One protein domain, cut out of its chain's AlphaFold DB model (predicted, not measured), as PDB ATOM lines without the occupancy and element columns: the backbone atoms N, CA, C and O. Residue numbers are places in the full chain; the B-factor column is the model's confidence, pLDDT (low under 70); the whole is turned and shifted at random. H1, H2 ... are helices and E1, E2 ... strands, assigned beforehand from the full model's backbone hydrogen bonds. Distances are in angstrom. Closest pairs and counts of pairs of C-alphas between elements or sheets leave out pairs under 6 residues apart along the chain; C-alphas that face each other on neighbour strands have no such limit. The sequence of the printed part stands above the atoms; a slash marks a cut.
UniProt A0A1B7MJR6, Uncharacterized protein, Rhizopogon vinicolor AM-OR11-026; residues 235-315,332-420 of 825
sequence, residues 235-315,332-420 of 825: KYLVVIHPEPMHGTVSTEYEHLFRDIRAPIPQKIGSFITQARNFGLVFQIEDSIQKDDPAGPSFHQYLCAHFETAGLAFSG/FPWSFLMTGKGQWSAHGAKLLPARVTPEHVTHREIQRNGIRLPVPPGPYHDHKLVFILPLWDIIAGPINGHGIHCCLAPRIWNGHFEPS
ATOM      1  N   LYS A 235      25.950  95.858 125.826       96.31
ATOM      2  CA  LYS A 235      26.711  94.756 125.235       96.31
ATOM      3  C   LYS A 235      27.916  95.304 124.473       96.31
ATOM      4  O   LYS A 235      27.738  96.102 123.549       96.31
ATOM      5  N   TYR A 236      29.121  94.865 124.820       97.19
ATOM      6  CA  TYR A 236      30.358  95.173 124.101       97.19
ATOM      7  C   TYR A 236      30.984  93.894 123.546       97.19
ATOM      8  O   TYR A 236      31.055  92.881 124.240       97.19
ATOM      9  N   LEU A 237      31.466  93.958 122.306       97.19
ATOM     10  CA  LEU A 237      32.337  92.945 121.715       97.19
ATOM     11  C   LEU A 237      33.738  93.550 121.649       97.19
ATOM     12  O   LEU A 237      33.953  94.529 120.933       97.19
ATOM     13  N   VAL A 238      34.659  93.010 122.437       96.25
ATOM     14  CA  VAL A 238      35.987  93.586 122.652       96.25
ATOM     15  C   VAL A 238      37.008  92.788 121.859       96.25
ATOM     16  O   VAL A 238      37.125  91.580 122.048       96.25
ATOM     17  N   VAL A 239      37.732  93.464 120.972       95.44
ATOM     18  CA  VAL A 239      38.844  92.915 120.192       95.44
ATOM     19  C   VAL A 239      40.148  93.454 120.763       95.44
ATOM     20  O   VAL A 239      40.263  94.653 121.034       95.44
ATOM     21  N   ILE A 240      41.130  92.580 120.935       93.38
ATOM     22  CA  ILE A 240      42.426  92.917 121.518       93.38
ATOM     23  C   ILE A 240      43.486  92.898 120.413       93.38
ATOM     24  O   ILE A 240      43.627  91.909 119.696       93.38
ATOM     25  N   HIS A 241      44.224  93.994 120.258       90.00
ATOM     26  CA  HIS A 241      45.382  94.060 119.372       90.00
ATOM     27  C   HIS A 241      46.549  93.281 120.009       90.00
ATOM     28  O   HIS A 241      46.824  93.511 121.185       90.00
ATOM     29  N   PRO A 242      47.235  92.373 119.292       84.19
ATOM     30  CA  PRO A 242      48.267  91.516 119.889       84.19
ATOM     31  C   PRO A 242      49.586  92.239 120.205       84.19
ATOM     32  O   PRO A 242      50.305  91.825 121.111       84.19
ATOM     33  N   GLU A 243      49.898  93.320 119.486       81.88
ATOM     34  CA  GLU A 243      51.173  94.050 119.585       81.88
ATOM     35  C   GLU A 243      50.977  95.513 120.025       81.88
ATOM     36  O   GLU A 243      49.927  96.099 119.733       81.88
ATOM     37  N   PRO A 244      51.956  96.133 120.710       80.00
ATOM     38  CA  PRO A 244      51.915  97.555 121.046       80.00
ATOM     39  C   PRO A 244      52.236  98.435 119.827       80.00
ATOM     40  O   PRO A 244      53.045  98.075 118.978       80.00
ATOM     41  N   MET A 245      51.668  99.647 119.759       64.75
ATOM     42  CA  MET A 245      51.930 100.582 118.642       64.75
ATOM     43  C   MET A 245      53.380 101.092 118.564       64.75
ATOM     44  O   MET A 245      53.763 101.680 117.552       64.75
ATOM     45  N   HIS A 246      54.170 100.949 119.632       58.47
ATOM     46  CA  HIS A 246      55.493 101.559 119.758       58.47
ATOM     47  C   HIS A 246      56.538 100.545 120.226       58.47
ATOM     48  O   HIS A 246      56.974 100.560 121.374       58.47
ATOM     49  N   GLY A 247      56.970  99.713 119.278       54.12
ATOM     50  CA  GLY A 247      58.152  98.867 119.392       54.12
ATOM     51  C   GLY A 247      57.922  97.536 120.105       54.12
ATOM     52  O   GLY A 247      57.447  97.481 121.234       54.12
ATOM     53  N   THR A 248      58.331  96.458 119.440       48.34
ATOM     54  CA  THR A 248      59.005  95.287 120.045       48.34
ATOM     55  C   THR A 248      59.434  94.289 118.969       48.34
ATOM     56  O   THR A 248      60.437  93.610 119.167       48.34
ATOM     57  N   VAL A 249      58.755  94.251 117.813       47.97
ATOM     58  CA  VAL A 249      59.127  93.389 116.680       47.97
ATOM     59  C   VAL A 249      59.306  94.200 115.397       47.97
ATOM     60  O   VAL A 249      58.351  94.762 114.869       47.97
ATOM     61  N   SER A 250      60.527  94.228 114.863       46.81
ATOM     62  CA  SER A 250      60.827  94.764 113.530       46.81
ATOM     63  C   SER A 250      60.499  93.714 112.462       46.81
ATOM     64  O   SER A 250      61.397  93.099 111.885       46.81
ATOM     65  N   THR A 251      59.208  93.443 112.253       54.41
ATOM     66  CA  THR A 251      58.759  92.631 111.112       54.41
ATOM     67  C   THR A 251      58.638  93.496 109.860       54.41
ATOM     68  O   THR A 251      58.408  94.702 109.938       54.41
ATOM     69  N   GLU A 252      58.708  92.864 108.689       54.84
ATOM     70  CA  GLU A 252      58.372  93.481 107.396       54.84
ATOM     71  C   GLU A 252      56.989  94.172 107.395       54.84
ATOM     72  O   GLU A 252      56.784  95.165 106.700       54.84
ATOM     73  N   TYR A 253      56.067  93.717 108.253       57.28
ATOM     74  CA  TYR A 253      54.709  94.238 108.420       57.28
ATOM     75  C   TYR A 253      54.594  95.505 109.286       57.28
ATOM     76  O   TYR A 253      53.481  96.005 109.439       57.28
ATOM     77  N   GLU A 254      55.679  96.066 109.847       62.41
ATOM     78  CA  GLU A 254      55.600  97.243 110.743       62.41
ATOM     79  C   GLU A 254      54.809  98.410 110.113       62.41
ATOM     80  O   GLU A 254      54.008  99.078 110.773       62.41
ATOM     81  N   HIS A 255      54.964  98.603 108.800       60.84
ATOM     82  CA  HIS A 255      54.256  99.620 108.026       60.84
ATOM     83  C   HIS A 255      52.718  99.468 108.058       60.84
ATOM     84  O   HIS A 255      52.015 100.479 108.025       60.84
ATOM     85  N   LEU A 256      52.187  98.244 108.201       58.41
ATOM     86  CA  LEU A 256      50.749  97.978 108.354       58.41
ATOM     87  C   LEU A 256      50.220  98.409 109.733       58.41
ATOM     88  O   LEU A 256      49.057  98.801 109.857       58.41
ATOM     89  N   PHE A 257      51.060  98.367 110.773       65.12
ATOM     90  CA  PHE A 257      50.653  98.623 112.163       65.12
ATOM     91  C   PHE A 257      50.897 100.062 112.632       65.12
ATOM     92  O   PHE A 257      50.270 100.500 113.599       65.12
ATOM     93  N   ARG A 258      51.696 100.849 111.896       67.50
ATOM     94  CA  ARG A 258      51.808 102.308 112.098       67.50
ATOM     95  C   ARG A 258      50.453 103.031 111.999       67.50
ATOM     96  O   ARG A 258      50.267 104.056 112.653       67.50
ATOM     97  N   ASP A 259      49.499 102.505 111.218       75.44
ATOM     98  CA  ASP A 259      48.251 103.194 110.849       75.44
ATOM     99  C   ASP A 259      46.960 102.380 111.110       75.44
ATOM    100  O   ASP A 259      46.063 102.343 110.263       75.44
ATOM    101  N   ILE A 260      46.853 101.752 112.295       83.19
ATOM    102  CA  ILE A 260      45.740 100.861 112.700       83.19
ATOM    103  C   ILE A 260      44.355 101.415 112.303       83.19
ATOM    104  O   ILE A 260      43.974 102.549 112.619       83.19
ATOM    105  N   ARG A 261      43.549 100.575 111.648       85.75
ATOM    106  CA  ARG A 261      42.169 100.869 111.224       85.75
ATOM    107  C   ARG A 261      41.193  99.835 111.775       85.75
ATOM    108  O   ARG A 261      41.576  98.751 112.191       85.75
ATOM    109  N   ALA A 262      39.909 100.167 111.768       87.94
ATOM    110  CA  ALA A 262      38.855  99.168 111.866       87.94
ATOM    111  C   ALA A 262      38.702  98.454 110.504       87.94
ATOM    112  O   ALA A 262      38.794  99.139 109.480       87.94
ATOM    113  N   PRO A 263      38.427  97.136 110.468       87.06
ATOM    114  CA  PRO A 263      38.172  96.402 109.226       87.06
ATOM    115  C   PRO A 263      37.049  97.026 108.395       87.06
ATOM    116  O   PRO A 263      36.128  97.645 108.941       87.06
ATOM    117  N   ILE A 264      37.081  96.818 107.078       87.12
ATOM    118  CA  ILE A 264      35.991  97.280 106.208       87.12
ATOM    119  C   ILE A 264      34.674  96.545 106.548       87.12
ATOM    120  O   ILE A 264      34.717  95.368 106.924       87.12
ATOM    121  N   PRO A 265      33.488  97.181 106.420       85.88
ATOM    122  CA  PRO A 265      32.211  96.587 106.844       85.88
ATOM    123  C   PRO A 265      31.875  95.226 106.213       85.88
ATOM    124  O   PRO A 265      31.100  94.467 106.783       85.88
ATOM    125  N   GLN A 266      32.458  94.905 105.059       86.50
ATOM    126  CA  GLN A 266      32.321  93.623 104.370       86.50
ATOM    127  C   GLN A 266      33.148  92.504 105.028       86.50
ATOM    128  O   GLN A 266      32.717  91.355 105.044       86.50
ATOM    129  N   LYS A 267      34.321  92.833 105.590       87.75
ATOM    130  CA  LYS A 267      35.304  91.878 106.142       87.75
ATOM    131  C   LYS A 267      35.305  91.810 107.678       87.75
ATOM    132  O   LYS A 267      35.995  90.984 108.268       87.75
ATOM    133  N   ILE A 268      34.475  92.613 108.353       90.00
ATOM    134  CA  ILE A 268      34.363  92.604 109.824       90.00
ATOM    135  C   ILE A 268      33.963  91.228 110.397       90.00
ATOM    136  O   ILE A 268      34.388  90.872 111.494       90.00
ATOM    137  N   GLY A 269      33.183  90.429 109.661       90.50
ATOM    138  CA  GLY A 269      32.750  89.099 110.104       90.50
ATOM    139  C   GLY A 269      33.847  88.034 110.066       90.50
ATOM    140  O   GLY A 269      34.024  87.302 111.042       90.50
ATOM    141  N   SER A 270      34.622  87.982 108.979       89.75
ATOM    142  CA  SER A 270      35.814  87.134 108.873       89.75
ATOM    143  C   SER A 270      36.861  87.538 109.911       89.75
ATOM    144  O   SER A 270      37.344  86.682 110.645       89.75
ATOM    145  N   PHE A 271      37.107  88.842 110.069       91.75
ATOM    146  CA  PHE A 271      38.022  89.388 111.070       91.75
ATOM    147  C   PHE A 271      37.651  88.992 112.513       91.75
ATOM    148  O   PHE A 271      38.486  88.462 113.241       91.75
ATOM    149  N   ILE A 272      36.390  89.182 112.933       92.69
ATOM    150  CA  ILE A 272      35.927  88.801 114.286       92.69
ATOM    151  C   ILE A 272      36.058  87.288 114.513       92.69
ATOM    152  O   ILE A 272      36.408  86.858 115.613       92.69
ATOM    153  N   THR A 273      35.792  86.480 113.484       90.31
ATOM    154  CA  THR A 273      35.932  85.017 113.550       90.31
ATOM    155  C   THR A 273      37.400  84.614 113.715       90.31
ATOM    156  O   THR A 273      37.727  83.816 114.588       90.31
ATOM    157  N   GLN A 274      38.300  85.222 112.944       88.81
ATOM    158  CA  GLN A 274      39.735  84.955 112.991       88.81
ATOM    159  C   GLN A 274      40.375  85.412 114.309       88.81
ATOM    160  O   GLN A 274      41.050  84.626 114.967       88.81
ATOM    161  N   ALA A 275      40.090  86.635 114.761       90.50
ATOM    162  CA  ALA A 275      40.569  87.133 116.050       90.50
ATOM    163  C   ALA A 275      40.029  86.297 117.231       90.50
ATOM    164  O   ALA A 275      40.737  86.101 118.217       90.50
ATOM    165  N   ARG A 276      38.814  85.731 117.128       90.81
ATOM    166  CA  ARG A 276      38.302  84.750 118.101       90.81
ATOM    167  C   ARG A 276      39.076  83.436 118.085       90.81
ATOM    168  O   ARG A 276      39.336  82.904 119.160       90.81
ATOM    169  N   ASN A 277      39.442  82.919 116.913       88.50
ATOM    170  CA  ASN A 277      40.211  81.674 116.803       88.50
ATOM    171  C   ASN A 277      41.599  81.786 117.466       88.50
ATOM    172  O   ASN A 277      42.129  80.783 117.930       88.50
ATOM    173  N   PHE A 278      42.149  83.001 117.571       86.81
ATOM    174  CA  PHE A 278      43.369  83.307 118.329       86.81
ATOM    175  C   PHE A 278      43.122  83.720 119.795       86.81
ATOM    176  O   PHE A 278      44.035  84.198 120.460       86.81
ATOM    177  N   GLY A 279      41.893  83.597 120.306       90.25
ATOM    178  CA  GLY A 279      41.555  83.980 121.680       90.25
ATOM    179  C   GLY A 279      41.559  85.491 121.947       90.25
ATOM    180  O   GLY A 279      41.473  85.897 123.098       90.25
ATOM    181  N   LEU A 280      41.614  86.352 120.929       92.56
ATOM    182  CA  LEU A 280      41.762  87.812 121.067       92.56
ATOM    183  C   LEU A 280      40.427  88.578 120.965       92.56
ATOM    184  O   LEU A 280      40.402  89.774 120.669       92.56
ATOM    185  N   VAL A 281      39.300  87.899 121.221       95.19
ATOM    186  CA  VAL A 281      37.954  88.496 121.244       95.19
ATOM    187  C   VAL A 281      37.149  87.999 122.440       95.19
ATOM    188  O   VAL A 281      36.938  86.794 122.580       95.19
ATOM    189  N   PHE A 282      36.606  88.926 123.230       96.19
ATOM    190  CA  PHE A 282      35.713  88.632 124.355       96.19
ATOM    191  C   PHE A 282      34.449  89.501 124.356       96.19
ATOM    192  O   PHE A 282      34.283  90.409 123.538       96.19
ATOM    193  N   GLN A 283      33.509  89.175 125.241       96.31
ATOM    194  CA  GLN A 283      32.204  89.831 125.355       96.31
ATOM    195  C   GLN A 283      32.027  90.398 126.764       96.31
ATOM    196  O   GLN A 283      32.430  89.770 127.739       96.31
ATOM    197  N   ILE A 284      31.386  91.561 126.862       96.44
ATOM    198  CA  ILE A 284      30.928  92.153 128.123       96.44
ATOM    199  C   ILE A 284      29.433  92.437 127.974       96.44
ATOM    200  O   ILE A 284      29.049  93.208 127.096       96.44
ATOM    201  N   GLU A 285      28.600  91.863 128.839       95.38
ATOM    202  CA  GLU A 285      27.178  92.210 128.956       95.38
ATOM    203  C   GLU A 285      26.859  92.563 130.416       95.38
ATOM    204  O   GLU A 285      26.785  91.672 131.259       95.38
ATOM    205  N   ASP A 286      26.687  93.854 130.736       91.75
ATOM    206  CA  ASP A 286      26.404  94.301 132.113       91.75
ATOM    207  C   ASP A 286      25.555  95.595 132.179       91.75
ATOM    208  O   ASP A 286      25.437  96.370 131.225       91.75
ATOM    209  N   SER A 287      24.929  95.811 133.338       92.06
ATOM    210  CA  SER A 287      24.012  96.888 133.737       92.06
ATOM    211  C   SER A 287      24.699  98.241 134.029       92.06
ATOM    212  O   SER A 287      24.371  98.951 134.982       92.06
ATOM    213  N   ILE A 288      25.658  98.588 133.176       89.69
ATOM    214  CA  ILE A 288      26.611  99.699 133.295       89.69
ATOM    215  C   ILE A 288      25.938 101.084 133.225       89.69
ATOM    216  O   ILE A 288      25.084 101.331 132.368       89.69
ATOM    217  N   GLN A 289      26.365 102.037 134.068       92.44
ATOM    218  CA  GLN A 289      25.964 103.442 133.916       92.44
ATOM    219  C   GLN A 289      26.885 104.156 132.920       92.44
ATOM    220  O   GLN A 289      28.088 103.916 132.851       92.44
ATOM    221  N   LYS A 290      26.315 105.064 132.128       92.00
ATOM    222  CA  LYS A 290      27.011 105.655 130.976       92.00
ATOM    223  C   LYS A 290      28.203 106.528 131.381       92.00
ATOM    224  O   LYS A 290      29.231 106.478 130.720       92.00
ATOM    225  N   ASP A 291      28.085 107.300 132.453       94.31
ATOM    226  CA  ASP A 291      29.139 108.220 132.896       94.31
ATOM    227  C   ASP A 291      30.143 107.579 133.891       94.31
ATOM    228  O   ASP A 291      31.028 108.276 134.379       94.31
ATOM    229  N   ASP A 292      30.046 106.265 134.155       94.00
ATOM    230  CA  ASP A 292      31.026 105.518 134.966       94.00
ATOM    231  C   ASP A 292      32.339 105.261 134.173       94.00
ATOM    232  O   ASP A 292      32.300 105.120 132.938       94.00
ATOM    233  N   PRO A 293      33.506 105.178 134.850       95.12
ATOM    234  CA  PRO A 293      34.800 104.909 134.219       95.12
ATOM    235  C   PRO A 293      34.919 103.454 133.747       95.12
ATOM    236  O   PRO A 293      34.624 102.514 134.484       95.12
ATOM    237  N   ALA A 294      35.394 103.265 132.516       95.44
ATOM    238  CA  ALA A 294      35.389 101.976 131.832       95.44
ATOM    239  C   ALA A 294      36.684 101.163 131.975       95.44
ATOM    240  O   ALA A 294      36.642  99.943 131.840       95.44
ATOM    241  N   GLY A 295      37.831 101.795 132.252       94.81
ATOM    242  CA  GLY A 295      39.107 101.093 132.450       94.81
ATOM    243  C   GLY A 295      39.025  99.932 133.454       94.81
ATOM    244  O   GLY A 295      39.356  98.806 133.079       94.81
ATOM    245  N   PRO A 296      38.519 100.146 134.688       94.38
ATOM    246  CA  PRO A 296      38.446  99.095 135.705       94.38
ATOM    247  C   PRO A 296      37.576  97.896 135.307       94.38
ATOM    248  O   PRO A 296      37.991  96.753 135.495       94.38
ATOM    249  N   SER A 297      36.395  98.135 134.723       93.94
ATOM    250  CA  SER A 297      35.477  97.061 134.321       93.94
ATOM    251  C   SER A 297      36.053  96.253 133.156       93.94
ATOM    252  O   SER A 297      36.149  95.030 133.243       93.94
ATOM    253  N   PHE A 298      36.538  96.921 132.103       96.31
ATOM    254  CA  PHE A 298      37.202  96.249 130.983       96.31
ATOM    255  C   PHE A 298      38.459  95.488 131.422       96.31
ATOM    256  O   PHE A 298      38.685  94.393 130.916       96.31
ATOM    257  N   HIS A 299      39.246  96.001 132.378       94.94
ATOM    258  CA  HIS A 299      40.424  95.291 132.883       94.94
ATOM    259  C   HIS A 299      40.057  93.994 133.616       94.94
ATOM    260  O   HIS A 299      40.709  92.977 133.393       94.94
ATOM    261  N   GLN A 300      38.996  93.996 134.430       94.81
ATOM    262  CA  GLN A 300      38.527  92.791 135.122       94.81
ATOM    263  C   GLN A 300      38.121  91.687 134.130       94.81
ATOM    264  O   GLN A 300      38.569  90.548 134.265       94.81
ATOM    265  N   TYR A 301      37.319  92.024 133.113       96.56
ATOM    266  CA  TYR A 301      36.936  91.064 132.069       96.56
ATOM    267  C   TYR A 301      38.134  90.619 131.218       96.56
ATOM    268  O   TYR A 301      38.227  89.442 130.885       96.56
ATOM    269  N   LEU A 302      39.066  91.526 130.910       94.44
ATOM    270  CA  LEU A 302      40.289  91.223 130.163       94.44
ATOM    271  C   LEU A 302      41.175  90.206 130.897       94.44
ATOM    272  O   LEU A 302      41.631  89.257 130.270       94.44
ATOM    273  N   CYS A 303      41.380  90.360 132.209       92.06
ATOM    274  CA  CYS A 303      42.175  89.422 133.008       92.06
ATOM    275  C   CYS A 303      41.526  88.034 133.099       92.06
ATOM    276  O   CYS A 303      42.199  87.038 132.855       92.06
ATOM    277  N   ALA A 304      40.219  87.960 133.377       93.56
ATOM    278  CA  ALA A 304      39.495  86.684 133.422       93.56
ATOM    279  C   ALA A 304      39.452  85.987 132.047       93.56
ATOM    280  O   ALA A 304      39.519  84.761 131.949       93.56
ATOM    281  N   HIS A 305      39.371  86.767 130.966       94.69
ATOM    282  CA  HIS A 305      39.450  86.258 129.600       94.69
ATOM    283  C   HIS A 305      40.855  85.752 129.251       94.69
ATOM    284  O   HIS A 305      40.982  84.679 128.675       94.69
ATOM    285  N   PHE A 306      41.907  86.476 129.642       90.75
ATOM    286  CA  PHE A 306      43.301  86.043 129.501       90.75
ATOM    287  C   PHE A 306      43.569  84.721 130.230       90.75
ATOM    288  O   PHE A 306      44.063  83.783 129.610       90.75
ATOM    289  N   GLU A 307      43.142  84.603 131.491       87.69
ATOM    290  CA  GLU A 307      43.208  83.362 132.273       87.69
ATOM    291  C   GLU A 307      42.476  82.199 131.573       87.69
ATOM    292  O   GLU A 307      43.013  81.098 131.466       87.69
ATOM    293  N   THR A 308      41.288  82.457 131.013       89.38
ATOM    294  CA  THR A 308      40.481  81.452 130.291       89.38
ATOM    295  C   THR A 308      41.088  81.050 128.938       89.38
ATOM    296  O   THR A 308      40.965  79.899 128.523       89.38
ATOM    297  N   ALA A 309      41.728  81.986 128.233       86.06
ATOM    298  CA  ALA A 309      42.309  81.784 126.902       86.06
ATOM    299  C   ALA A 309      43.795  81.368 126.930       86.06
ATOM    300  O   ALA A 309      44.385  81.143 125.874       86.06
ATOM    301  N   GLY A 310      44.416  81.289 128.113       84.88
ATOM    302  CA  GLY A 310      45.853  81.047 128.271       84.88
ATOM    303  C   GLY A 310      46.741  82.204 127.789       84.88
ATOM    304  O   GLY A 310      47.926  81.995 127.539       84.88
ATOM    305  N   LEU A 311      46.182  83.406 127.624       86.12
ATOM    306  CA  LEU A 311      46.909  84.589 127.161       86.12
ATOM    307  C   LEU A 311      47.507  85.368 128.340       86.12
ATOM    308  O   LEU A 311      46.939  85.413 129.429       86.12
ATOM    309  N   ALA A 312      48.630  86.040 128.106       85.44
ATOM    310  CA  ALA A 312      49.277  86.919 129.070       85.44
ATOM    311  C   ALA A 312      49.948  88.113 128.378       85.44
ATOM    312  O   ALA A 312      50.406  88.022 127.238       85.44
ATOM    313  N   PHE A 313      50.072  89.224 129.105       82.62
ATOM    314  CA  PHE A 313      50.996  90.293 128.732       82.62
ATOM    315  C   PHE A 313      52.432  89.829 129.001       82.62
ATOM    316  O   PHE A 313      52.786  89.508 130.136       82.62
ATOM    317  N   SER A 314      53.248  89.783 127.951       76.06
ATOM    318  CA  SER A 314      54.644  89.362 127.964       76.06
ATOM    319  C   SER A 314      55.525  90.518 127.491       76.06
ATOM    320  O   SER A 314      55.618  90.821 126.300       76.06
ATOM    321  N   GLY A 315      56.141  91.207 128.449       63.12
ATOM    322  CA  GLY A 315      57.150  92.227 128.178       63.12
ATOM    323  C   GLY A 315      58.507  91.588 127.884       63.12
ATOM    324  O   GLY A 315      58.893  90.611 128.526       63.12
ATOM    325  N   PHE A 332      46.862 100.803 134.000       86.06
ATOM    326  CA  PHE A 332      46.635  99.668 133.102       86.06
ATOM    327  C   PHE A 332      47.742  99.530 132.035       86.06
ATOM    328  O   PHE A 332      48.179 100.536 131.474       86.06
ATOM    329  N   PRO A 333      48.165  98.300 131.670       86.81
ATOM    330  CA  PRO A 333      49.188  98.061 130.639       86.81
ATOM    331  C   PRO A 333      48.662  98.203 129.194       86.81
ATOM    332  O   PRO A 333      49.334  97.810 128.243       86.81
ATOM    333  N   TRP A 334      47.457  98.745 129.008       92.88
ATOM    334  CA  TRP A 334      46.733  98.810 127.739       92.88
ATOM    335  C   TRP A 334      45.950 100.128 127.614       92.88
ATOM    336  O   TRP A 334      45.747 100.833 128.599       92.88
ATOM    337  N   SER A 335      45.498 100.468 126.407       93.94
ATOM    338  CA  SER A 335      44.658 101.635 126.119       93.94
ATOM    339  C   SER A 335      43.520 101.310 125.147       93.94
ATOM    340  O   SER A 335      43.574 100.335 124.396       93.94
ATOM    341  N   PHE A 336      42.465 102.125 125.166       95.56
ATOM    342  CA  PHE A 336      41.353 102.020 124.223       95.56
ATOM    343  C   PHE A 336      41.721 102.639 122.870       95.56
ATOM    344  O   PHE A 336      42.228 103.760 122.807       95.56
ATOM    345  N   LEU A 337      41.373 101.959 121.779       93.50
ATOM    346  CA  LEU A 337      41.485 102.487 120.421       93.50
ATOM    347  C   LEU A 337      40.194 103.217 120.011       93.50
ATOM    348  O   LEU A 337      39.104 102.645 119.915       93.50
ATOM    349  N   MET A 338      40.330 104.516 119.759       93.38
ATOM    350  CA  MET A 338      39.255 105.465 119.478       93.38
ATOM    351  C   MET A 338      39.316 105.960 118.028       93.38
ATOM    352  O   MET A 338      40.385 106.215 117.478       93.38
ATOM    353  N   THR A 339      38.156 106.147 117.400       88.81
ATOM    354  CA  THR A 339      38.053 106.688 116.037       88.81
ATOM    355  C   THR A 339      38.438 108.166 115.986       88.81
ATOM    356  O   THR A 339      38.004 108.980 116.809       88.81
ATOM    357  N   GLY A 340      39.212 108.544 114.968       81.06
ATOM    358  CA  GLY A 340      39.598 109.938 114.743       81.06
ATOM    359  C   GLY A 340      38.414 110.900 114.526       81.06
ATOM    360  O   GLY A 340      37.262 110.515 114.307       81.06
ATOM    361  N   LYS A 341      38.694 112.209 114.531       68.12
ATOM    362  CA  LYS A 341      37.767 113.237 114.011       68.12
ATOM    363  C   LYS A 341      37.930 113.368 112.486       68.12
ATOM    364  O   LYS A 341      38.238 114.446 111.994       68.12
ATOM    365  N   GLY A 342      37.774 112.257 111.766       56.72
ATOM    366  CA  GLY A 342      37.956 112.149 110.314       56.72
ATOM    367  C   GLY A 342      36.854 111.311 109.660       56.72
ATOM    368  O   GLY A 342      36.060 110.677 110.354       56.72
ATOM    369  N   GLN A 343      36.779 111.355 108.329       53.81
ATOM    370  CA  GLN A 343      35.742 110.670 107.551       53.81
ATOM    371  C   GLN A 343      35.864 109.140 107.610       53.81
ATOM    372  O   GLN A 343      36.936 108.588 107.853       53.81
ATOM    373  N   TRP A 344      34.749 108.460 107.330       58.28
ATOM    374  CA  TRP A 344      34.759 107.049 106.949       58.28
ATOM    375  C   TRP A 344      35.515 106.934 105.620       58.28
ATOM    376  O   TRP A 344      35.094 107.537 104.633       58.28
ATOM    377  N   SER A 345      36.637 106.214 105.597       67.38
ATOM    378  CA  SER A 345      37.378 105.947 104.360       67.38
ATOM    379  C   SER A 345      36.955 104.603 103.764       67.38
ATOM    380  O   SER A 345      36.399 103.764 104.475       67.38
ATOM    381  N   ALA A 346      37.240 104.374 102.479       70.38
ATOM    382  CA  ALA A 346      37.055 103.055 101.864       70.38
ATOM    383  C   ALA A 346      37.851 101.960 102.610       70.38
ATOM    384  O   ALA A 346      37.367 100.846 102.772       70.38
ATOM    385  N   HIS A 347      39.010 102.331 103.163       71.69
ATOM    386  CA  HIS A 347      39.921 101.517 103.979       71.69
ATOM    387  C   HIS A 347      39.550 101.553 105.479       71.69
ATOM    388  O   HIS A 347      40.411 101.682 106.355       71.69
ATOM    389  N   GLY A 348      38.248 101.562 105.780       82.31
ATOM    390  CA  GLY A 348      37.711 101.581 107.142       82.31
ATOM    391  C   GLY A 348      37.895 102.904 107.901       82.31
ATOM    392  O   GLY A 348      38.178 103.967 107.334       82.31
ATOM    393  N   ALA A 349      37.689 102.846 109.219       85.44
ATOM    394  CA  ALA A 349      37.832 103.984 110.128       85.44
ATOM    395  C   ALA A 349      39.189 103.933 110.843       85.44
ATOM    396  O   ALA A 349      39.490 102.944 111.510       85.44
ATOM    397  N   LYS A 350      39.997 104.997 110.754       88.19
ATOM    398  CA  LYS A 350      41.294 105.059 111.447       88.19
ATOM    399  C   LYS A 350      41.114 105.080 112.968       88.19
ATOM    400  O   LYS A 350      40.377 105.920 113.501       88.19
ATOM    401  N   LEU A 351      41.811 104.165 113.634       89.44
ATOM    402  CA  LEU A 351      41.874 104.022 115.080       89.44
ATOM    403  C   LEU A 351      43.133 104.722 115.606       89.44
ATOM    404  O   LEU A 351      44.170 104.749 114.952       89.44
ATOM    405  N   LEU A 352      43.026 105.326 116.784       89.12
ATOM    406  CA  LEU A 352      44.116 106.005 117.483       89.12
ATOM    407  C   LEU A 352      44.001 105.715 118.984       89.12
ATOM    408  O   LEU A 352      42.872 105.619 119.476       89.12
ATOM    409  N   PRO A 353      45.108 105.629 119.741       88.69
ATOM    410  CA  PRO A 353      45.049 105.511 121.193       88.69
ATOM    411  C   PRO A 353      44.227 106.644 121.822       88.69
ATOM    412  O   PRO A 353      44.258 107.795 121.365       88.69
ATOM    413  N   ALA A 354      43.479 106.327 122.878       88.56
ATOM    414  CA  ALA A 354      42.748 107.324 123.641       88.56
ATOM    415  C   ALA A 354      43.714 108.391 124.189       88.56
ATOM    416  O   ALA A 354      44.740 108.083 124.788       88.56
ATOM    417  N   ARG A 355      43.365 109.673 123.995       86.94
ATOM    418  CA  ARG A 355      44.147 110.825 124.498       86.94
ATOM    419  C   ARG A 355      44.073 111.006 126.017       86.94
ATOM    420  O   ARG A 355      44.747 111.875 126.558       86.94
ATOM    421  N   VAL A 356      43.198 110.248 126.664       88.75
ATOM    422  CA  VAL A 356      43.062 110.136 128.113       88.75
ATOM    423  C   VAL A 356      43.298 108.676 128.473       88.75
ATOM    424  O   VAL A 356      42.960 107.783 127.694       88.75
ATOM    425  N   THR A 357      43.902 108.445 129.629       88.25
ATOM    426  CA  THR A 357      44.231 107.105 130.121       88.25
ATOM    427  C   THR A 357      42.945 106.324 130.477       88.25
ATOM    428  O   THR A 357      41.889 106.945 130.658       88.25
ATOM    429  N   PRO A 358      42.950 104.975 130.522       91.31
ATOM    430  CA  PRO A 358      41.706 104.189 130.540       91.31
ATOM    431  C   PRO A 358      40.860 104.365 131.806       91.31
ATOM    432  O   PRO A 358      39.644 104.181 131.758       91.31
ATOM    433  N   GLU A 359      41.480 104.768 132.917       91.38
ATOM    434  CA  GLU A 359      40.838 105.152 134.182       91.38
ATOM    435  C   GLU A 359      39.854 106.320 133.976       91.38
ATOM    436  O   GLU A 359      38.837 106.409 134.660       91.38
ATOM    437  N   HIS A 360      40.140 107.195 133.005       93.38
ATOM    438  CA  HIS A 360      39.380 108.407 132.695       93.38
ATOM    439  C   HIS A 360      38.414 108.255 131.507       93.38
ATOM    440  O   HIS A 360      37.600 109.148 131.270       93.38
ATOM    441  N   VAL A 361      38.481 107.156 130.746       95.00
ATOM    442  CA  VAL A 361      37.552 106.894 129.633       95.00
ATOM    443  C   VAL A 361      36.200 106.456 130.187       95.00
ATOM    444  O   VAL A 361      36.106 105.423 130.848       95.00
ATOM    445  N   THR A 362      35.127 107.187 129.878       96.62
ATOM    446  CA  THR A 362      33.768 106.798 130.297       96.62
ATOM    447  C   THR A 362      33.123 105.797 129.339       96.62
ATOM    448  O   THR A 362      33.350 105.819 128.123       96.62
ATOM    449  N   HIS A 363      32.218 104.956 129.848       95.25
ATOM    450  CA  HIS A 363      31.431 104.049 129.002       95.25
ATOM    451  C   HIS A 363      30.624 104.790 127.916       95.25
ATOM    452  O   HIS A 363      30.472 104.298 126.798       95.25
ATOM    453  N   ARG A 364      30.172 106.018 128.187       95.19
ATOM    454  CA  ARG A 364      29.500 106.929 127.245       95.19
ATOM    455  C   ARG A 364      30.380 107.327 126.066       95.19
ATOM    456  O   ARG A 364      29.866 107.544 124.968       95.19
ATOM    457  N   GLU A 365      31.687 107.442 126.271       95.12
ATOM    458  CA  GLU A 365      32.647 107.741 125.208       95.12
ATOM    459  C   GLU A 365      32.938 106.508 124.360       95.12
ATOM    460  O   GLU A 365      32.939 106.622 123.135       95.12
ATOM    461  N   ILE A 366      33.039 105.326 124.977       95.19
ATOM    462  CA  ILE A 366      33.109 104.045 124.257       95.19
ATOM    463  C   ILE A 366      31.843 103.830 123.415       95.19
ATOM    464  O   ILE A 366      31.944 103.540 122.226       95.19
ATOM    465  N   GLN A 367      30.648 104.059 123.971       93.62
ATOM    466  CA  GLN A 367      29.383 103.996 123.226       93.62
ATOM    467  C   GLN A 367      29.353 105.000 122.060       93.62
ATOM    468  O   GLN A 367      28.992 104.638 120.941       93.62
ATOM    469  N   ARG A 368      29.779 106.254 122.286       93.44
ATOM    470  CA  ARG A 368      29.881 107.289 121.238       93.44
ATOM    471  C   ARG A 368      30.881 106.905 120.141       93.44
ATOM    472  O   ARG A 368      30.662 107.251 118.981       93.44
ATOM    473  N   ASN A 369      31.961 106.215 120.499       91.25
ATOM    474  CA  ASN A 369      32.961 105.708 119.568       91.25
ATOM    475  C   ASN A 369      32.421 104.531 118.740       91.25
ATOM    476  O   ASN A 369      32.484 104.568 117.515       91.25
ATOM    477  N   GLY A 370      31.818 103.533 119.396       88.50
ATOM    478  CA  GLY A 370      31.293 102.317 118.765       88.50
ATOM    479  C   GLY A 370      30.194 102.561 117.727       88.50
ATOM    480  O   GLY A 370      30.064 101.783 116.791       88.50
ATOM    481  N   ILE A 371      29.459 103.677 117.815       89.25
ATOM    482  CA  ILE A 371      28.484 104.118 116.792       89.25
ATOM    483  C   ILE A 371      29.147 104.429 115.429       89.25
ATOM    484  O   ILE A 371      28.467 104.481 114.407       89.25
ATOM    485  N   ARG A 372      30.468 104.640 115.391       88.38
ATOM    486  CA  ARG A 372      31.244 104.936 114.173       88.38
ATOM    487  C   ARG A 372      31.987 103.722 113.607       88.38
ATOM    488  O   ARG A 372      32.690 103.867 112.611       88.38
ATOM    489  N   LEU A 373      31.891 102.574 114.271       90.25
ATOM    490  CA  LEU A 373      32.527 101.325 113.865       90.25
ATOM    491  C   LEU A 373      31.519 100.451 113.100       90.25
ATOM    492  O   LEU A 373      30.311 100.616 113.289       90.25
ATOM    493  N   PRO A 374      31.979  99.531 112.231       88.81
ATOM    494  CA  PRO A 374      31.088  98.574 111.583       88.81
ATOM    495  C   PRO A 374      30.337  97.738 112.628       88.81
ATOM    496  O   PRO A 374      30.911  97.298 113.626       88.81
ATOM    497  N   VAL A 375      29.046  97.511 112.384       90.12
ATOM    498  CA  VAL A 375      28.217  96.639 113.226       90.12
ATOM    499  C   VAL A 375      28.677  95.187 113.024       90.12
ATOM    500  O   VAL A 375      28.769  94.754 111.873       90.12
ATOM    501  N   PRO A 376      28.970  94.422 114.094       89.56
ATOM    502  CA  PRO A 376      29.288  93.001 113.977       89.56
ATOM    503  C   PRO A 376      28.158  92.206 113.294       89.56
ATOM    504  O   PRO A 376      26.984  92.532 113.486       89.56
ATOM    505  N   PRO A 377      28.460  91.134 112.540       88.56
ATOM    506  CA  PRO A 377      27.423  90.271 111.985       88.56
ATOM    507  C   PRO A 377      26.685  89.508 113.094       88.56
ATOM    508  O   PRO A 377      27.135  89.437 114.242       88.56
ATOM    509  N   GLY A 378      25.565  88.875 112.736       86.25
ATOM    510  CA  GLY A 378      24.886  87.925 113.618       86.25
ATOM    511  C   GLY A 378      25.847  86.823 114.108       86.25
ATOM    512  O   GLY A 378      26.644  86.329 113.310       86.25
ATOM    513  N   PRO A 379      25.803  86.434 115.397       87.38
ATOM    514  CA  PRO A 379      24.827  86.853 116.411       87.38
ATOM    515  C   PRO A 379      25.124  88.209 117.088       87.38
ATOM    516  O   PRO A 379      24.253  88.756 117.758       87.38
ATOM    517  N   TYR A 380      26.305  88.803 116.901       89.25
ATOM    518  CA  TYR A 380      26.794  89.952 117.686       89.25
ATOM    519  C   TYR A 380      26.247  91.329 117.273       89.25
ATOM    520  O   TYR A 380      26.716  92.342 117.781       89.25
ATOM    521  N   HIS A 381      25.229  91.383 116.414       90.50
ATOM    522  CA  HIS A 381      24.615  92.610 115.891       90.50
ATOM    523  C   HIS A 381      24.206  93.668 116.946       90.50
ATOM    524  O   HIS A 381      24.340  94.869 116.702       90.50
ATOM    525  N   ASP A 382      23.774  93.255 118.143       91.88
ATOM    526  CA  ASP A 382      23.456  94.177 119.246       91.88
ATOM    527  C   ASP A 382      24.698  94.813 119.900       91.88
ATOM    528  O   ASP A 382      24.626  95.919 120.455       91.88
ATOM    529  N   HIS A 383      25.846  94.133 119.836       95.00
ATOM    530  CA  HIS A 383      27.061  94.504 120.555       95.00
ATOM    531  C   HIS A 383      27.722  95.742 119.942       95.00
ATOM    532  O   HIS A 383      27.738  95.942 118.727       95.00
ATOM    533  N   LYS A 384      28.319  96.580 120.790       94.94
ATOM    534  CA  LYS A 384      29.187  97.674 120.349       94.94
ATOM    535  C   LYS A 384      30.622  97.176 120.282       94.94
ATOM    536  O   LYS A 384      31.151  96.680 121.273       94.94
ATOM    537  N   LEU A 385      31.220  97.285 119.100       95.00
ATOM    538  CA  LEU A 385      32.607  96.909 118.869       95.00
ATOM    539  C   LEU A 385      33.532  97.855 119.652       95.00
ATOM    540  O   LEU A 385      33.331  99.071 119.641       95.00
ATOM    541  N   VAL A 386      34.530  97.297 120.332       96.62
ATOM    542  CA  VAL A 386      35.554  98.034 121.084       96.62
ATOM    543  C   VAL A 386      36.910  97.419 120.772       96.62
ATOM    544  O   VAL A 386      37.026  96.200 120.704       96.62
ATOM    545  N   PHE A 387      37.930  98.254 120.601       95.38
ATOM    546  CA  PHE A 387      39.301  97.816 120.363       95.38
ATOM    547  C   PHE A 387      40.193  98.221 121.544       95.38
ATOM    548  O   PHE A 387      40.119  99.360 122.016       95.38
ATOM    549  N   ILE A 388      41.033  97.297 122.007       94.88
ATOM    550  CA  ILE A 388      42.061  97.501 123.036       94.88
ATOM    551  C   ILE A 388      43.444  97.275 122.417       94.88
ATOM    552  O   ILE A 388      43.605  96.403 121.569       94.88
ATOM    553  N   LEU A 389      44.429  98.058 122.852       91.69
ATOM    554  CA  LEU A 389      45.822  98.021 122.408       91.69
ATOM    555  C   LEU A 389      46.748  97.930 123.636       91.69
ATOM    556  O   LEU A 389      46.621  98.790 124.511       91.69
ATOM    557  N   PRO A 390      47.679  96.965 123.742       89.25
ATOM    558  CA  PRO A 390      48.715  96.997 124.773       89.25
ATOM    559  C   PRO A 390      49.650  98.200 124.590       89.25
ATOM    560  O   PRO A 390      49.921  98.637 123.475       89.25
ATOM    561  N   LEU A 391      50.156  98.749 125.693       84.69
ATOM    562  CA  LEU A 391      51.047  99.914 125.668       84.69
ATOM    563  C   LEU A 391      52.534  99.538 125.637       84.69
ATOM    564  O   LEU A 391      53.319 100.281 125.055       84.69
ATOM    565  N   TRP A 392      52.910  98.415 126.260       78.50
ATOM    566  CA  TRP A 392      54.315  98.064 126.529       78.50
ATOM    567  C   TRP A 392      54.661  96.587 126.296       78.50
ATOM    568  O   TRP A 392      55.813  96.268 126.021       78.50
ATOM    569  N   ASP A 393      53.681  95.693 126.427       79.19
ATOM    570  CA  ASP A 393      53.869  94.241 126.467       79.19
ATOM    571  C   ASP A 393      53.226  93.586 125.226       79.19
ATOM    572  O   ASP A 393      52.136  93.992 124.818       79.19
ATOM    573  N   ILE A 394      53.846  92.558 124.633       78.81
ATOM    574  CA  ILE A 394      53.199  91.749 123.579       78.81
ATOM    575  C   ILE A 394      52.192  90.799 124.240       78.81
ATOM    576  O   ILE A 394      52.417  90.333 125.357       78.81
ATOM    577  N   ILE A 395      51.092  90.460 123.567       79.81
ATOM    578  CA  ILE A 395      50.221  89.369 124.018       79.81
ATOM    579  C   ILE A 395      50.820  88.028 123.577       79.81
ATOM    580  O   ILE A 395      50.826  87.696 122.393       79.81
ATOM    581  N   ALA A 396      51.306  87.252 124.544       77.50
ATOM    582  CA  ALA A 396      51.764  85.879 124.345       77.50
ATOM    583  C   ALA A 396      50.724  84.879 124.880       77.50
ATOM    584  O   ALA A 396      49.867  85.228 125.690       77.50
ATOM    585  N   GLY A 397      50.799  83.630 124.430       68.69
ATOM    586  CA  GLY A 397      49.884  82.556 124.822       68.69
ATOM    587  C   GLY A 397      50.008  81.352 123.885       68.69
ATOM    588  O   GLY A 397      50.744  81.428 122.904       68.69
ATOM    589  N   PRO A 398      49.342  80.223 124.160       58.69
ATOM    590  CA  PRO A 398      49.653  78.958 123.506       58.69
ATOM    591  C   PRO A 398      48.993  78.804 122.125       58.69
ATOM    592  O   PRO A 398      47.917  78.218 122.013       58.69
ATOM    593  N   ILE A 399      49.693  79.166 121.040       53.75
ATOM    594  CA  ILE A 399      49.460  78.501 119.744       53.75
ATOM    595  C   ILE A 399      50.224  77.167 119.776       53.75
ATOM    596  O   ILE A 399      51.316  77.030 119.238       53.75
ATOM    597  N   ASN A 400      49.643  76.183 120.468       47.47
ATOM    598  CA  ASN A 400      50.166  74.819 120.630       47.47
ATOM    599  C   ASN A 400      51.542  74.681 121.327       47.47
ATOM    600  O   ASN A 400      52.208  73.664 121.160       47.47
ATOM    601  N   GLY A 401      51.924  75.638 122.183       49.50
ATOM    602  CA  GLY A 401      52.814  75.362 123.327       49.50
ATOM    603  C   GLY A 401      54.133  76.135 123.429       49.50
ATOM    604  O   GLY A 401      54.734  76.101 124.501       49.50
ATOM    605  N   HIS A 402      54.574  76.859 122.393       44.12
ATOM    606  CA  HIS A 402      55.881  77.534 122.410       44.12
ATOM    607  C   HIS A 402      55.860  78.958 121.828       44.12
ATOM    608  O   HIS A 402      55.561  79.149 120.653       44.12
ATOM    609  N   GLY A 403      56.310  79.931 122.632       56.19
ATOM    610  CA  GLY A 403      56.849  81.210 122.150       56.19
ATOM    611  C   GLY A 403      55.973  82.460 122.307       56.19
ATOM    612  O   GLY A 403      54.805  82.416 122.691       56.19
ATOM    613  N   ILE A 404      56.588  83.605 122.000       60.16
ATOM    614  CA  ILE A 404      55.907  84.888 121.777       60.16
ATOM    615  C   ILE A 404      55.513  84.923 120.297       60.16
ATOM    616  O   ILE A 404      56.374  84.849 119.423       60.16
ATOM    617  N   HIS A 405      54.218  85.022 119.999       65.94
ATOM    618  CA  HIS A 405      53.722  84.882 118.629       65.94
ATOM    619  C   HIS A 405      53.631  86.221 117.888       65.94
ATOM    620  O   HIS A 405      52.543  86.744 117.646       65.94
ATOM    621  N   CYS A 406      54.778  86.721 117.426       68.44
ATOM    622  CA  CYS A 406      54.896  87.890 116.539       68.44
ATOM    623  C   CYS A 406      54.176  87.727 115.178       68.44
ATOM    624  O   CYS A 406      54.117  88.646 114.369       68.44
ATOM    625  N   CYS A 407      53.629  86.542 114.888       72.75
ATOM    626  CA  CYS A 407      52.762  86.310 113.736       72.75
ATOM    627  C   CYS A 407      51.299  86.729 113.984       72.75
ATOM    628  O   CYS A 407      50.528  86.807 113.028       72.75
ATOM    629  N   LEU A 408      50.881  86.998 115.229       78.00
ATOM    630  CA  LEU A 408      49.479  87.285 115.555       78.00
ATOM    631  C   LEU A 408      48.966  88.564 114.886       78.00
ATOM    632  O   LEU A 408      47.860  88.550 114.346       78.00
ATOM    633  N   ALA A 409      49.745  89.651 114.879       78.00
ATOM    634  CA  ALA A 409      49.336  90.895 114.227       78.00
ATOM    635  C   ALA A 409      49.109  90.707 112.712       78.00
ATOM    636  O   ALA A 409      47.981  90.945 112.264       78.00
ATOM    637  N   PRO A 410      50.080  90.213 111.913       74.25
ATOM    638  CA  PRO A 410      49.850  90.009 110.486       74.25
ATOM    639  C   PRO A 410      48.776  88.952 110.208       74.25
ATOM    640  O   PRO A 410      47.931  89.184 109.349       74.25
ATOM    641  N   ARG A 411      48.693  87.851 110.974       78.44
ATOM    642  CA  ARG A 411      47.633  86.841 110.771       78.44
ATOM    643  C   ARG A 411      46.221  87.370 111.037       78.44
ATOM    644  O   ARG A 411      45.290  86.873 110.419       78.44
ATOM    645  N   ILE A 412      46.033  88.344 111.929       82.00
ATOM    646  CA  ILE A 412      44.713  88.933 112.234       82.00
ATOM    647  C   ILE A 412      44.307  90.017 111.237       82.00
ATOM    648  O   ILE A 412      43.120  90.171 110.951       82.00
ATOM    649  N   TRP A 413      45.269  90.794 110.739       76.56
ATOM    650  CA  TRP A 413      44.995  92.011 109.974       76.56
ATOM    651  C   TRP A 413      45.191  91.872 108.459       76.56
ATOM    652  O   TRP A 413      44.573  92.632 107.707       76.56
ATOM    653  N   ASN A 414      45.991  90.903 107.998       71.62
ATOM    654  CA  ASN A 414      46.189  90.653 106.572       71.62
ATOM    655  C   ASN A 414      44.841  90.390 105.866       71.62
ATOM    656  O   ASN A 414      43.948  89.742 106.406       71.62
ATOM    657  N   GLY A 415      44.671  90.952 104.669       65.88
ATOM    658  CA  GLY A 415      43.459  90.827 103.860       65.88
ATOM    659  C   GLY A 415      42.231  91.636 104.315       65.88
ATOM    660  O   GLY A 415      41.315  91.788 103.508       65.88
ATOM    661  N   HIS A 416      42.167  92.199 105.534       70.62
ATOM    662  CA  HIS A 416      40.930  92.830 106.062       70.62
ATOM    663  C   HIS A 416      40.817  94.355 105.887       70.62
ATOM    664  O   HIS A 416      39.737  94.915 106.109       70.62
ATOM    665  N   PHE A 417      41.895  95.034 105.483       62.84
ATOM    666  CA  PHE A 417      41.911  96.492 105.281       62.84
ATOM    667  C   PHE A 417      41.525  96.949 103.871       62.84
ATOM    668  O   PHE A 417      40.977  98.043 103.721       62.84
ATOM    669  N   GLU A 418      41.797  96.137 102.848       61.81
ATOM    670  CA  GLU A 418      41.688  96.543 101.445       61.81
ATOM    671  C   GLU A 418      40.918  95.503 100.601       61.81
ATOM    672  O   GLU A 418      41.002  94.301 100.883       61.81
ATOM    673  N   PRO A 419      40.133  95.913  99.583       50.09
ATOM    674  CA  PRO A 419      39.363  94.973  98.764       50.09
ATOM    675  C   PRO A 419      40.169  94.173  97.730       50.09
ATOM    676  O   PRO A 419      39.631  93.203  97.215       50.09
ATOM    677  N   SER A 420      41.387  94.594  97.369       48.59
ATOM    678  CA  SER A 420      42.013  94.167  96.100       48.59
ATOM    679  C   SER A 420      43.497  93.791  96.147       48.59
ATOM    680  O   SER A 420      43.961  93.135  95.222       48.59
TER     681      SER A 420
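Overview. This is residues 235 to 315 and 332 to 420 of the 825 residues of an uncharacterized protein of Rhizopogon vinicolor AM-OR11-026 (UniProt A0A1B7MJR6). A strongly twisted sheet of five strands makes the core of a three-layered body, with H3 and H4 over one face and H2 over the other. The short helix H5 packs on H2, little H1 lies near H5, and a second small sheet, of E3 and E7, follows on from H3 and E6. The printed part has 170 residues, with five named helices and seven named strands in the order E1 H1 H2 E2 H3 E3 E4 E5 H4 E6 E7 H5; the class is mixed, helices and strands, and under half of the residues are in named elements. The large sheet has the order E2 E1 E6 E4 E5 and is mixed; the small one is antiparallel. The whole is compact, with a radius of gyration of the C-alphas of 15.1 A, and spans 41 by 37 by 32 A.

Arrangement. E1, residues 235 to 240, is an inner strand of the large sheet. Its antiparallel neighbour is the edge strand E2, residues 281 to 286, at 153 degrees, with N 238 and O 282 within hydrogen-bond range at 2.8 A. Its parallel neighbour is E6, residues 384 to 390, at 30 degrees, with N 239 and O 386 at 2.8 A. E6 is antiparallel to E4, residues 334 to 339, at 133 degrees, with N 335 and O 389 at 2.8 A. E4 and the edge strand E5, residues 351 to 353, form a hairpin at 140 degrees, with N 338 and O 352 at 2.8 A. The pairing of E4 is staggered: residues 334 to 337 pair with E6, residues 337 to 339 with E5. H2, residues 268 to 277, is on this sheet at a height of 9.7 A; its closest C-alphas to E2 are those of Ala 275 and Val 281, 6.0 A. H3, residues 295 to 309, is on it at a height of 8.3 A, over E2 and E1 and slantwise to the strands, at 45 degrees to E2 on the local plane; the closest C-alphas of H3 and E2 are those of His 305 and Phe 282, 6.9 A. H4, residues 363 to 370, stands up from the sheet over E6, on the opposite face from H2; the closest C-alphas of H4 and E6 are those of Gly 370 and Lys 384, 5.3 A. E5, H4 and E6 form a split strand-helix-strand unit, two strands running the same way with E4 between them, and its crossover is right-handed. H5, residues 408 to 413, touches H2 at a shallow tilt of 15 degrees, opposite ways; the closest C-alphas are those of Ala 275 and Ile 412, 5.9 A. H1, residues 254 to 257, is not on the sheet. E3, residues 312 to 314, and E7, residues 394 to 396, are antiparallel neighbours, with N 312 and O 396 at 2.8 A. Every O i to N i+4 pair is within hydrogen-bond range in H2, H3, H4 and H5; H1 is too short for such a pair.

Along the chain. E1 begins at C-alpha 235, at (26.711, 94.756, 125.235), and is 16.3 A long. H2 measures 14.2 A, E2 16.9 A, H3 20.3 A, E4 16.6 A and E6 20.0 A. H3 begins at C-alpha 295, at (39.107, 101.093, 132.450). H5 ends at C-alpha 413, at (44.995, 92.011, 109.974).

Size, cuts and confidence. The two C-alphas farthest apart are those of Glu 252 and Ser 287, 43.4 A. Residues 316 to 331 are not printed, and C-alphas 315 and 332 are 13.8 A apart across this cut. The links E1 to H1, E4 to E5, H4 to E6 and E7 to H5 are long. The mean pLDDT of the printed part is 82.6; it is under 70 at residues 245 to 258, 315, 341 to 345, 397 to 406, 415 and 417 to 420.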